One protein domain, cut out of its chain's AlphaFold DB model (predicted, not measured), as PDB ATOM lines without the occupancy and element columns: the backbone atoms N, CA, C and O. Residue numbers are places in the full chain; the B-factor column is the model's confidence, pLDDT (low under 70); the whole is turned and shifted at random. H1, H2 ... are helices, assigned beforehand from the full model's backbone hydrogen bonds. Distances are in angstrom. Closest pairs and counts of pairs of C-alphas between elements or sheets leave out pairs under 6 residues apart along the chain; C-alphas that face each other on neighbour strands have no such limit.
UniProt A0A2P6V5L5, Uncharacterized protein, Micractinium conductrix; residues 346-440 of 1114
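This is residues 346 to 440 of the 1114 residues of an uncharacterized protein of Micractinium conductrix (UniProt A0A2P6V5L5). Three helices, H1, H2 and H3, make a slim up-and-down bundle, each running against the one before, and a long tail, residues 416 to 440, runs out past one end and folds back near residue 427. The printed part has 95 residues, no named strand, and is all helix. It is loose, with a radius of gyration of the C-alphas of 15.9 A, spanning 57 by 25 by 17 A.

Look at the hairpin of H1, residues 346 to 369, and H2, residues 376 to 391: they touch, closest at C-alphas 362 and 386, 5.0 A, opposite ways at 38 degrees, only just steep. H3, residues 399 to 415, touches H2 as a hairpin, closest at C-alphas 403 and 387, 6.6 A, at a shallow 30 degrees. H3 touches H1, closest at C-alphas 402 and 355, 5.7 A, the same way at a shallow 29 degrees. Every O i to N i+4 pair is within hydrogen-bond range in H2 and H3, 19 of 20 in H1.

Find C-alpha 346 at (140.772, 160.284, 162.182); H1 runs 34.2 A from there. H2 spans 22.2 A; H3 spans 24.2 A, ending at C-alpha 415, (151.401, 162.752, 128.455).

The farthest C-alphas, Gly 346 and Leu 427, are 58.3 A apart. The printed part has no cut, both links are short, and pLDDT is under 70 at residues 438 and 440.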
ATOM      1  N   GLY A 346     141.941 160.876 162.831       81.06
ATOM      2  CA  GLY A 346     140.772 160.284 162.182       81.06
ATOM      3  C   GLY A 346     140.082 161.243 161.209       81.06
ATOM      4  O   GLY A 346     139.429 160.793 160.265       81.06
ATOM      5  N   VAL A 347     140.270 162.559 161.372       82.25
ATOM      6  CA  VAL A 347     139.832 163.580 160.412       82.25
ATOM      7  C   VAL A 347     140.765 163.601 159.200       82.25
ATOM      8  O   VAL A 347     140.271 163.712 158.078       82.25
ATOM      9  N   ARG A 348     142.083 163.415 159.369       84.25
ATOM     10  CA  ARG A 348     143.042 163.233 158.257       84.25
ATOM     11  C   ARG A 348     142.807 161.920 157.516       84.25
ATOM     12  O   ARG A 348     142.747 161.963 156.292       84.25
ATOM     13  N   GLN A 349     142.592 160.797 158.204       86.69
ATOM     14  CA  GLN A 349     142.255 159.509 157.579       86.69
ATOM     15  C   GLN A 349     140.922 159.590 156.815       86.69
ATOM     16  O   GLN A 349     140.848 159.226 155.640       86.69
ATOM     17  N   PHE A 350     139.870 160.145 157.435       89.94
ATOM     18  CA  PHE A 350     138.585 160.380 156.766       89.94
ATOM     19  C   PHE A 350     138.726 161.335 155.573       89.94
ATOM     20  O   PHE A 350     138.162 161.075 154.509       89.94
ATOM     21  N   SER A 351     139.505 162.410 155.724       92.81
ATOM     22  CA  SER A 351     139.795 163.367 154.658       92.81
ATOM     23  C   SER A 351     140.535 162.688 153.508       92.81
ATOM     24  O   SER A 351     140.048 162.761 152.387       92.81
ATOM     25  N   GLN A 352     141.607 161.931 153.758       93.12
ATOM     26  CA  GLN A 352     142.313 161.132 152.746       93.12
ATOM     27  C   GLN A 352     141.371 160.148 152.039       93.12
ATOM     28  O   GLN A 352     141.367 160.083 150.812       93.12
ATOM     29  N   ALA A 353     140.521 159.426 152.775       94.38
ATOM     30  CA  ALA A 353     139.539 158.511 152.193       94.38
ATOM     31  C   ALA A 353     138.435 159.240 151.400       94.38
ATOM     32  O   ALA A 353     137.871 158.678 150.459       94.38
ATOM     33  N   SER A 354     138.095 160.482 151.751       95.56
ATOM     34  CA  SER A 354     137.213 161.346 150.954       95.56
ATOM     35  C   SER A 354     137.915 161.840 149.685       95.56
ATOM     36  O   SER A 354     137.376 161.701 148.592       95.56
ATOM     37  N   CYS A 355     139.159 162.307 149.812       97.44
ATOM     38  CA  CYS A 355     139.993 162.812 148.725       97.44
ATOM     39  C   CYS A 355     140.309 161.724 147.691       97.44
ATOM     40  O   CYS A 355     140.118 161.962 146.508       97.44
ATOM     41  N   LYS A 356     140.673 160.499 148.106       97.31
ATOM     42  CA  LYS A 356     140.878 159.356 147.191       97.31
ATOM     43  C   LYS A 356     139.620 159.042 146.364       97.31
ATOM     44  O   LYS A 356     139.726 158.762 145.174       97.31
ATOM     45  N   ARG A 357     138.422 159.141 146.959       98.00
ATOM     46  CA  ARG A 357     137.144 158.956 146.238       98.00
ATOM     47  C   ARG A 357     136.824 160.129 145.310       98.00
ATOM     48  O   ARG A 357     136.462 159.896 144.163       98.00
ATOM     49  N   ALA A 358     137.000 161.366 145.775       98.12
ATOM     50  CA  ALA A 358     136.822 162.566 144.958       98.12
ATOM     51  C   ALA A 358     137.779 162.586 143.752       98.12
ATOM     52  O   ALA A 358     137.359 162.934 142.651       98.12
ATOM     53  N   ALA A 359     139.033 162.162 143.942       98.31
ATOM     54  CA  ALA A 359     140.034 162.034 142.887       98.31
ATOM     55  C   ALA A 359     139.626 160.978 141.856       98.31
ATOM     56  O   ALA A 359     139.619 161.279 140.669       98.31
ATOM     57  N   ALA A 360     139.186 159.791 142.289       98.19
ATOM     58  CA  ALA A 360     138.689 158.761 141.377       98.19
ATOM     59  C   ALA A 360     137.504 159.258 140.522       98.19
ATOM     60  O   ALA A 360     137.515 159.083 139.304       98.19
ATOM     61  N   THR A 361     136.519 159.935 141.125       98.25
ATOM     62  CA  THR A 361     135.377 160.511 140.390       98.25
ATOM     63  C   THR A 361     135.798 161.633 139.435       98.25
ATOM     64  O   THR A 361     135.330 161.671 138.300       98.25
ATOM     65  N   ALA A 362     136.694 162.530 139.855       98.44
ATOM     66  CA  ALA A 362     137.184 163.618 139.011       98.44
ATOM     67  C   ALA A 362     138.061 163.114 137.849       98.44
ATOM     68  O   ALA A 362     137.932 163.608 136.730       98.44
ATOM     69  N   ALA A 363     138.898 162.099 138.082       98.38
ATOM     70  CA  ALA A 363     139.712 161.467 137.051       98.38
ATOM     71  C   ALA A 363     138.859 160.680 136.047       98.38
ATOM     72  O   ALA A 363     139.084 160.767 134.841       98.38
ATOM     73  N   GLU A 364     137.834 159.962 136.510       98.25
ATOM     74  CA  GLU A 364     136.856 159.327 135.625       98.25
ATOM     75  C   GLU A 364     136.086 160.368 134.791       98.25
ATOM     76  O   GLU A 364     135.914 160.189 133.584       98.25
ATOM     77  N   ALA A 365     135.670 161.481 135.400       98.19
ATOM     78  CA  ALA A 365     135.007 162.568 134.688       98.19
ATOM     79  C   ALA A 365     135.924 163.264 133.670       98.19
ATOM     80  O   ALA A 365     135.447 163.625 132.598       98.19
ATOM     81  N   TYR A 366     137.222 163.418 133.950       98.50
ATOM     82  CA  TYR A 366     138.201 163.875 132.958       98.50
ATOM     83  C   TYR A 366     138.230 162.902 131.770       98.50
ATOM     84  O   TYR A 366     137.860 163.274 130.658       98.50
ATOM     85  N   ARG A 367     138.532 161.622 132.034       97.62
ATOM     86  CA  ARG A 367     138.680 160.556 131.022       97.62
ATOM     87  C   ARG A 367     137.467 160.387 130.107       97.62
ATOM     88  O   ARG A 367     137.634 160.060 128.938       97.62
ATOM     89  N   ARG A 368     136.254 160.591 130.631       97.31
ATOM     90  CA  ARG A 368     134.995 160.489 129.871       97.31
ATOM     91  C   ARG A 368     134.674 161.727 129.026       97.31
ATOM     92  O   ARG A 368     133.898 161.605 128.086       97.31
ATOM     93  N   ASN A 369     135.213 162.900 129.372       96.62
ATOM     94  CA  ASN A 369     134.906 164.169 128.698       96.62
ATOM     95  C   ASN A 369     136.037 164.664 127.777       96.62
ATOM     96  O   ASN A 369     135.806 165.565 126.973       96.62
ATOM     97  N   THR A 370     137.245 164.100 127.868       96.81
ATOM     98  CA  THR A 370     138.354 164.416 126.956       96.81
ATOM     99  C   THR A 370     138.336 163.542 125.695       96.81
ATOM    100  O   THR A 370     138.209 162.323 125.826       96.81
ATOM    101  N   PRO A 371     138.533 164.103 124.483       95.38
ATOM    102  CA  PRO A 371     138.854 163.323 123.283       95.38
ATOM    103  C   PRO A 371     140.143 162.494 123.438       95.38
ATOM    104  O   PRO A 371     140.934 162.704 124.355       95.38
ATOM    105  N   ALA A 372     140.356 161.551 122.513       95.06
ATOM    106  CA  ALA A 372     141.509 160.646 122.532       95.06
ATOM    107  C   ALA A 372     142.862 161.373 122.407       95.06
ATOM    108  O   ALA A 372     143.809 160.984 123.083       95.06
ATOM    109  N   LEU A 373     142.916 162.430 121.590       95.31
ATOM    110  CA  LEU A 373     144.024 163.381 121.505       95.31
ATOM    111  C   LEU A 373     143.529 164.761 121.946       95.31
ATOM    112  O   LEU A 373     142.426 165.169 121.573       95.31
ATOM    113  N   LEU A 374     144.330 165.461 122.748       96.38
ATOM    114  CA  LEU A 374     143.966 166.727 123.384       96.38
ATOM    115  C   LEU A 374     145.159 167.706 123.358       96.38
ATOM    116  O   LEU A 374     146.240 167.335 123.828       96.38
ATOM    117  N   PRO A 375     145.000 168.947 122.858       95.38
ATOM    118  CA  PRO A 375     146.071 169.943 122.849       95.38
ATOM    119  C   PRO A 375     146.249 170.556 124.242       95.38
ATOM    120  O   PRO A 375     145.331 170.511 125.068       95.38
ATOM    121  N   ALA A 376     147.397 171.178 124.510       95.50
ATOM    122  CA  ALA A 376     147.759 171.692 125.836       95.50
ATOM    123  C   ALA A 376     146.724 172.676 126.417       95.50
ATOM    124  O   ALA A 376     146.375 172.597 127.596       95.50
ATOM    125  N   ALA A 377     146.150 173.544 125.578       95.12
ATOM    126  CA  ALA A 377     145.069 174.446 125.984       95.12
ATOM    127  C   ALA A 377     143.780 173.696 126.384       95.12
ATOM    128  O   ALA A 377     143.108 174.077 127.343       95.12
ATOM    129  N   GLY A 378     143.449 172.603 125.686       96.12
ATOM    130  CA  GLY A 378     142.306 171.746 126.012       96.12
ATOM    131  C   GLY A 378     142.525 170.951 127.301       96.12
ATOM    132  O   GLY A 378     141.615 170.854 128.125       96.12
ATOM    133  N   HIS A 379     143.746 170.449 127.510       97.19
ATOM    134  CA  HIS A 379     144.161 169.795 128.751       97.19
ATOM    135  C   HIS A 379     144.031 170.736 129.952       97.19
ATOM    136  O   HIS A 379     143.368 170.369 130.918       97.19
ATOM    137  N   ALA A 380     144.537 171.972 129.871       97.50
ATOM    138  CA  ALA A 380     144.424 172.946 130.959       97.50
ATOM    139  C   ALA A 380     142.961 173.232 131.367       97.50
ATOM    140  O   ALA A 380     142.647 173.305 132.559       97.50
ATOM    141  N   VAL A 381     142.041 173.335 130.398       97.75
ATOM    142  CA  VAL A 381     140.601 173.522 130.664       97.75
ATOM    143  C   VAL A 381     139.975 172.267 131.288       97.75
ATOM    144  O   VAL A 381     139.252 172.374 132.284       97.75
ATOM    145  N   ALA A 382     140.265 171.078 130.753       97.75
ATOM    146  CA  ALA A 382     139.745 169.810 131.274       97.75
ATOM    147  C   ALA A 382     140.273 169.497 132.689       97.75
ATOM    148  O   ALA A 382     139.506 169.083 133.562       97.75
ATOM    149  N   LEU A 383     141.556 169.769 132.942       98.38
ATOM    150  CA  LEU A 383     142.203 169.678 134.249       98.38
ATOM    151  C   LEU A 383     141.537 170.629 135.246       98.38
ATOM    152  O   LEU A 383     141.149 170.207 136.335       98.38
ATOM    153  N   GLN A 384     141.318 171.895 134.871       98.31
ATOM    154  CA  GLN A 384     140.642 172.848 135.753       98.31
ATOM    155  C   GLN A 384     139.193 172.424 136.054       98.31
ATOM    156  O   GLN A 384     138.732 172.585 137.187       98.31
ATOM    157  N   ALA A 385     138.474 171.840 135.090       98.25
ATOM    158  CA  ALA A 385     137.140 171.284 135.316       98.25
ATOM    159  C   ALA A 385     137.164 170.086 136.288       98.25
ATOM    160  O   ALA A 385     136.338 170.025 137.206       98.25
ATOM    161  N   ALA A 386     138.136 169.180 136.150       98.31
ATOM    162  CA  ALA A 386     138.332 168.050 137.059       98.31
ATOM    163  C   ALA A 386     138.707 168.510 138.480       98.31
ATOM    164  O   ALA A 386     138.105 168.048 139.450       98.31
ATOM    165  N   LEU A 387     139.617 169.479 138.621       98.44
ATOM    166  CA  LEU A 387     140.000 170.063 139.914       98.44
ATOM    167  C   LEU A 387     138.834 170.810 140.588       98.44
ATOM    168  O   LEU A 387     138.640 170.681 141.799       98.44
ATOM    169  N   ARG A 388     137.992 171.520 139.819       98.38
ATOM    170  CA  ARG A 388     136.738 172.108 140.331       98.38
ATOM    171  C   ARG A 388     135.789 171.019 140.844       98.38
ATOM    172  O   ARG A 388     135.311 171.130 141.973       98.38
ATOM    173  N   MET A 389     135.565 169.948 140.075       98.12
ATOM    174  CA  MET A 389     134.724 168.818 140.499       98.12
ATOM    175  C   MET A 389     135.264 168.149 141.770       98.12
ATOM    176  O   MET A 389     134.508 167.932 142.717       98.12
ATOM    177  N   TYR A 390     136.572 167.895 141.819       98.50
ATOM    178  CA  TYR A 390     137.267 167.384 142.995       98.50
ATOM    179  C   TYR A 390     137.028 168.277 144.219       98.50
ATOM    180  O   TYR A 390     136.592 167.781 145.257       98.50
ATOM    181  N   SER A 391     137.221 169.595 144.096       97.81
ATOM    182  CA  SER A 391     137.043 170.549 145.205       97.81
ATOM    183  C   SER A 391     135.604 170.640 145.736       97.81
ATOM    184  O   SER A 391     135.397 171.022 146.884       97.81
ATOM    185  N   GLY A 392     134.609 170.245 144.932       97.38
ATOM    186  CA  GLY A 392     133.208 170.152 145.351       97.38
ATOM    187  C   GLY A 392     132.852 168.887 146.145       97.38
ATOM    188  O   GLY A 392     131.745 168.808 146.679       97.38
ATOM    189  N   VAL A 393     133.753 167.898 146.219       97.25
ATOM    190  CA  VAL A 393     133.527 166.591 146.874       97.25
ATOM    191  C   VAL A 393     134.578 166.300 147.956       97.25
ATOM    192  O   VAL A 393     134.253 165.766 149.021       97.25
ATOM    193  N   ALA A 394     135.836 166.664 147.711       97.62
ATOM    194  CA  ALA A 394     136.927 166.572 148.672       97.62
ATOM    195  C   ALA A 394     136.746 167.575 149.823       97.62
ATOM    196  O   ALA A 394     136.212 168.667 149.655       97.62
ATOM    197  N   SER A 395     137.186 167.200 151.024       94.06
ATOM    198  CA  SER A 395     137.069 168.040 152.221       94.06
ATOM    199  C   SER A 395     138.045 167.603 153.315       94.06
ATOM    200  O   SER A 395     138.472 166.446 153.362       94.06
ATOM    201  N   GLY A 396     138.394 168.535 154.207       93.69
ATOM    202  CA  GLY A 396     139.356 168.328 155.294       93.69
ATOM    203  C   GLY A 396     140.824 168.555 154.890       93.69
ATOM    204  O   GLY A 396     141.100 168.946 153.755       93.69
ATOM    205  N   PRO A 397     141.778 168.319 155.813       90.75
ATOM    206  CA  PRO A 397     143.176 168.738 155.661       90.75
ATOM    207  C   PRO A 397     143.941 168.047 154.522       90.75
ATOM    208  O   PRO A 397     144.949 168.575 154.065       90.75
ATOM    209  N   ALA A 398     143.482 166.896 154.019       93.25
ATOM    210  CA  ALA A 398     144.135 166.212 152.900       93.25
ATOM    211  C   ALA A 398     143.738 166.771 151.517       93.25
ATOM    212  O   ALA A 398     144.309 166.350 150.511       93.25
ATOM    213  N   ALA A 399     142.781 167.707 151.443       96.19
ATOM    214  CA  ALA A 399     142.207 168.160 150.175       96.19
ATOM    215  C   ALA A 399     143.233 168.810 149.234       96.19
ATOM    216  O   ALA A 399     143.208 168.506 148.043       96.19
ATOM    217  N   ALA A 400     144.152 169.633 149.751       95.69
ATOM    218  CA  ALA A 400     145.190 170.285 148.945       95.69
ATOM    219  C   ALA A 400     146.192 169.273 148.357       95.69
ATOM    220  O   ALA A 400     146.420 169.259 147.150       95.69
ATOM    221  N   ALA A 401     146.718 168.364 149.184       95.06
ATOM    222  CA  ALA A 401     147.632 167.311 148.736       95.06
ATOM    223  C   ALA A 401     146.964 166.350 147.735       95.06
ATOM    224  O   ALA A 401     147.563 165.985 146.727       95.06
ATOM    225  N   GLY A 402     145.698 165.983 147.965       96.88
ATOM    226  CA  GLY A 402     144.938 165.151 147.030       96.88
ATOM    227  C   GLY A 402     144.580 165.855 145.714       96.88
ATOM    228  O   GLY A 402     144.448 165.179 144.699       96.88
ATOM    229  N   ALA A 403     144.474 167.191 145.699       97.94
ATOM    230  CA  ALA A 403     144.315 167.964 144.465       97.94
ATOM    231  C   ALA A 403     145.609 167.958 143.635       97.94
ATOM    232  O   ALA A 403     145.552 167.724 142.433       97.94
ATOM    233  N   ALA A 404     146.765 168.148 144.281       97.94
ATOM    234  CA  ALA A 404     148.070 168.078 143.621       97.94
ATOM    235  C   ALA A 404     148.354 166.672 143.054       97.94
ATOM    236  O   ALA A 404     148.750 166.547 141.899       97.94
ATOM    237  N   ALA A 405     148.059 165.617 143.821       97.56
ATOM    238  CA  ALA A 405     148.191 164.235 143.353       97.56
ATOM    239  C   ALA A 405     147.223 163.901 142.198       97.56
ATOM    240  O   ALA A 405     147.605 163.214 141.255       97.56
ATOM    241  N   LEU A 406     145.982 164.413 142.234       98.50
ATOM    242  CA  LEU A 406     145.041 164.291 141.113       98.50
ATOM    243  C   LEU A 406     145.557 165.022 139.868       98.50
ATOM    244  O   LEU A 406     145.442 164.483 138.772       98.50
ATOM    245  N   GLN A 407     146.123 166.222 140.022       98.38
ATOM    246  CA  GLN A 407     146.732 166.945 138.911       98.38
ATOM    247  C   GLN A 407     147.871 166.122 138.296       98.38
ATOM    248  O   GLN A 407     147.783 165.775 137.127       98.38
ATOM    249  N   GLN A 408     148.862 165.696 139.086       98.25
ATOM    250  CA  GLN A 408     149.966 164.854 138.602       98.25
ATOM    251  C   GLN A 408     149.470 163.590 137.874       98.25
ATOM    252  O   GLN A 408     149.996 163.234 136.821       98.25
ATOM    253  N   GLN A 409     148.417 162.941 138.384       98.12
ATOM    254  CA  GLN A 409     147.799 161.776 137.744       98.12
ATOM    255  C   GLN A 409     147.145 162.102 136.388       98.12
ATOM    256  O   GLN A 409     147.168 161.266 135.481       98.12
ATOM    257  N   LEU A 410     146.533 163.280 136.243       98.31
ATOM    258  CA  LEU A 410     145.890 163.725 135.003       98.31
ATOM    259  C   LEU A 410     146.894 164.250 133.976       98.31
ATOM    260  O   LEU A 410     146.729 163.981 132.786       98.31
ATOM    261  N   ASP A 411     147.940 164.930 134.434       97.88
ATOM    262  CA  ASP A 411     149.030 165.452 133.615       97.88
ATOM    263  C   ASP A 411     149.831 164.278 133.018       97.88
ATOM    264  O   ASP A 411     150.041 164.229 131.806       97.88
ATOM    265  N   ALA A 412     150.160 163.260 133.828       97.50
ATOM    266  CA  ALA A 412     150.781 162.016 133.357       97.50
ATOM    267  C   ALA A 412     149.870 161.235 132.389       97.50
ATOM    268  O   ALA A 412     150.318 160.805 131.331       97.50
ATOM    269  N   TYR A 413     148.573 161.104 132.696       97.44
ATOM    270  CA  TYR A 413     147.604 160.451 131.802       97.44
ATOM    271  C   TYR A 413     147.392 161.207 130.476       97.44
ATOM    272  O   TYR A 413     146.981 160.608 129.485       97.44
ATOM    273  N   TRP A 414     147.647 162.516 130.432       97.25
ATOM    274  CA  TRP A 414     147.650 163.292 129.191       97.25
ATOM    275  C   TRP A 414     148.952 163.106 128.399       97.25
ATOM    276  O   TRP A 414     148.904 162.989 127.176       97.25
ATOM    277  N   GLN A 415     150.097 163.022 129.077       95.69
ATOM    278  CA  GLN A 415     151.401 162.752 128.455       95.69
ATOM    279  C   GLN A 415     151.497 161.327 127.874       95.69
ATOM    280  O   GLN A 415     152.130 161.144 126.836       95.69
ATOM    281  N   ASP A 416     150.812 160.352 128.480       95.62
ATOM    282  CA  ASP A 416     150.663 158.959 128.025       95.62
ATOM    283  C   ASP A 416     149.849 158.847 126.715       95.62
ATOM    284  O   ASP A 416     148.660 158.522 126.700       95.62
ATOM    285  N   GLY A 417     150.472 159.217 125.590       91.06
ATOM    286  CA  GLY A 417     149.945 159.062 124.226       91.06
ATOM    287  C   GLY A 417     148.734 159.932 123.852       91.06
ATOM    288  O   GLY A 417     148.267 159.866 122.715       91.06
ATOM    289  N   ARG A 418     148.209 160.749 124.776       95.31
ATOM    290  CA  ARG A 418     146.973 161.548 124.600       95.31
ATOM    291  C   ARG A 418     147.214 163.022 124.311       95.31
ATOM    292  O   ARG A 418     146.276 163.757 123.997       95.31
ATOM    293  N   ARG A 419     148.460 163.469 124.399       96.06
ATOM    294  CA  ARG A 419     148.854 164.814 124.008       96.06
ATOM    295  C   ARG A 419     148.802 164.928 122.489       96.06
ATOM    296  O   ARG A 419     149.433 164.146 121.789       96.06
ATOM    297  N   GLN A 420     148.061 165.908 121.985       94.25
ATOM    298  CA  GLN A 420     148.104 166.309 120.580       94.25
ATOM    299  C   GLN A 420     149.373 167.132 120.317       94.25
ATOM    300  O   GLN A 420     149.828 167.865 121.197       94.25
ATOM    301  N   CYS A 421     149.942 167.048 119.115       90.56
ATOM    302  CA  CYS A 421     151.037 167.929 118.736       90.56
ATOM    303  C   CYS A 421     150.538 169.379 118.587       90.56
ATOM    304  O   CYS A 421     149.837 169.719 117.636       90.56
ATOM    305  N   ASP A 422     150.937 170.255 119.513       88.94
ATOM    306  CA  ASP A 422     150.547 171.674 119.539       88.94
ATOM    307  C   ASP A 422     151.173 172.517 118.393       88.94
ATOM    308  O   ASP A 422     150.986 173.733 118.336       88.94
ATOM    309  N   ALA A 423     151.933 171.900 117.479       87.00
ATOM    310  CA  ALA A 423     152.586 172.580 116.364       87.00
ATOM    311  C   ALA A 423     151.571 173.116 115.342       87.00
ATOM    312  O   ALA A 423     150.677 172.404 114.880       87.00
ATOM    313  N   VAL A 424     151.744 174.378 114.949       84.81
ATOM    314  CA  VAL A 424     150.901 175.053 113.960       84.81
ATOM    315  C   VAL A 424     151.511 174.875 112.569       84.81
ATOM    316  O   VAL A 424     152.655 175.257 112.330       84.81
ATOM    317  N   SER A 425     150.746 174.293 111.647       78.25
ATOM    318  CA  SER A 425     151.126 174.163 110.236       78.25
ATOM    319  C   SER A 425     151.261 175.529 109.551       78.25
ATOM    320  O   SER A 425     150.694 176.524 110.000       78.25
ATOM    321  N   PHE A 426     151.936 175.575 108.398       78.12
ATOM    322  CA  PHE A 426     152.111 176.804 107.607       78.12
ATOM    323  C   PHE A 426     150.785 177.503 107.227       78.12
ATOM    324  O   PHE A 426     150.759 178.706 106.993       78.12
ATOM    325  N   LEU A 427     149.666 176.765 107.207       80.44
ATOM    326  CA  LEU A 427     148.319 177.288 106.938       80.44
ATOM    327  C   LEU A 427     147.584 177.808 108.193       80.44
ATOM    328  O   LEU A 427     146.408 178.149 108.108       80.44
ATOM    329  N   GLY A 428     148.234 177.840 109.360       86.00
ATOM    330  CA  GLY A 428     147.639 178.282 110.628       86.00
ATOM    331  C   GLY A 428     146.828 177.215 111.377       86.00
ATOM    332  O   GLY A 428     146.356 177.479 112.480       86.00
ATOM    333  N   ASN A 429     146.686 176.006 110.824       82.50
ATOM    334  CA  ASN A 429     145.952 174.905 111.461       82.50
ATOM    335  C   ASN A 429     146.868 174.109 112.415       82.50
ATOM    336  O   ASN A 429     147.988 173.785 112.006       82.50
ATOM    337  N   PRO A 430     146.434 173.745 113.637       84.19
ATOM    338  CA  PRO A 430     147.211 172.892 114.538       84.19
ATOM    339  C   PRO A 430     147.314 171.451 114.011       84.19
ATOM    340  O   PRO A 430     146.399 170.954 113.353       84.19
ATOM    341  N   CYS A 431     148.416 170.765 114.313       85.38
ATOM    342  CA  CYS A 431     148.633 169.373 113.927       85.38
ATOM    343  C   CYS A 431     147.673 168.429 114.674       85.38
ATOM    344  O   CYS A 431     147.501 168.540 115.884       85.38
ATOM    345  N   CYS A 432     147.044 167.480 113.975       86.75
ATOM    346  CA  CYS A 432     146.091 166.524 114.567       86.75
ATOM    347  C   CYS A 432     146.723 165.196 115.026       86.75
ATOM    348  O   CYS A 432     145.998 164.290 115.430       86.75
ATOM    349  N   LEU A 433     148.049 165.062 114.943       87.56
ATOM    350  CA  LEU A 433     148.778 163.862 115.368       87.56
ATOM    351  C   LEU A 433     149.004 163.838 116.892       87.56
ATOM    352  O   LEU A 433     148.914 164.888 117.541       87.56
ATOM    353  N   PRO A 434     149.337 162.668 117.475       91.88
ATOM    354  CA  PRO A 434     149.949 162.603 118.799       91.88
ATOM    355  C   PRO A 434     151.208 163.478 118.872       91.88
ATOM    356  O   PRO A 434     151.845 163.756 117.855       91.88
ATOM    357  N   ALA A 435     151.587 163.909 120.072       91.31
ATOM    358  CA  ALA A 435     152.852 164.593 120.286       91.31
ATOM    359  C   ALA A 435     154.014 163.678 119.886       91.31
ATOM    360  O   ALA A 435     154.174 162.584 120.422       91.31
ATOM    361  N   HIS A 436     154.817 164.154 118.941       82.69
ATOM    362  CA  HIS A 436     156.033 163.481 118.522       82.69
ATOM    363  C   HIS A 436     157.046 163.502 119.671       82.69
ATOM    364  O   HIS A 436     157.165 164.503 120.383       82.69
ATOM    365  N   ASP A 437     157.792 162.409 119.827       79.19
ATOM    366  CA  ASP A 437     159.011 162.401 120.632       79.19
ATOM    367  C   ASP A 437     159.949 163.507 120.096       79.19
ATOM    368  O   ASP A 437     160.248 163.503 118.892       79.19
ATOM    369  N   PRO A 438     160.397 164.467 120.933       67.44
ATOM    370  CA  PRO A 438     161.265 165.561 120.497       67.44
ATOM    371  C   PRO A 438     162.600 165.081 119.908       67.44
ATOM    372  O   PRO A 438     163.234 165.845 119.180       67.44
ATOM    373  N   LEU A 439     163.018 163.838 120.182       71.69
ATOM    374  CA  LEU A 439     164.194 163.217 119.570       71.69
ATOM    375  C   LEU A 439     163.919 162.652 118.168       71.69
ATOM    376  O   LEU A 439     164.848 162.559 117.367       71.69
ATOM    377  N   GLN A 440     162.678 162.269 117.849       62.06
ATOM    378  CA  GLN A 440     162.373 161.542 116.611       62.06
ATOM    379  C   GLN A 440     162.040 162.456 115.430       62.06
ATOM    380  O   GLN A 440     162.504 162.187 114.322       62.06
TER     381      GLN A 440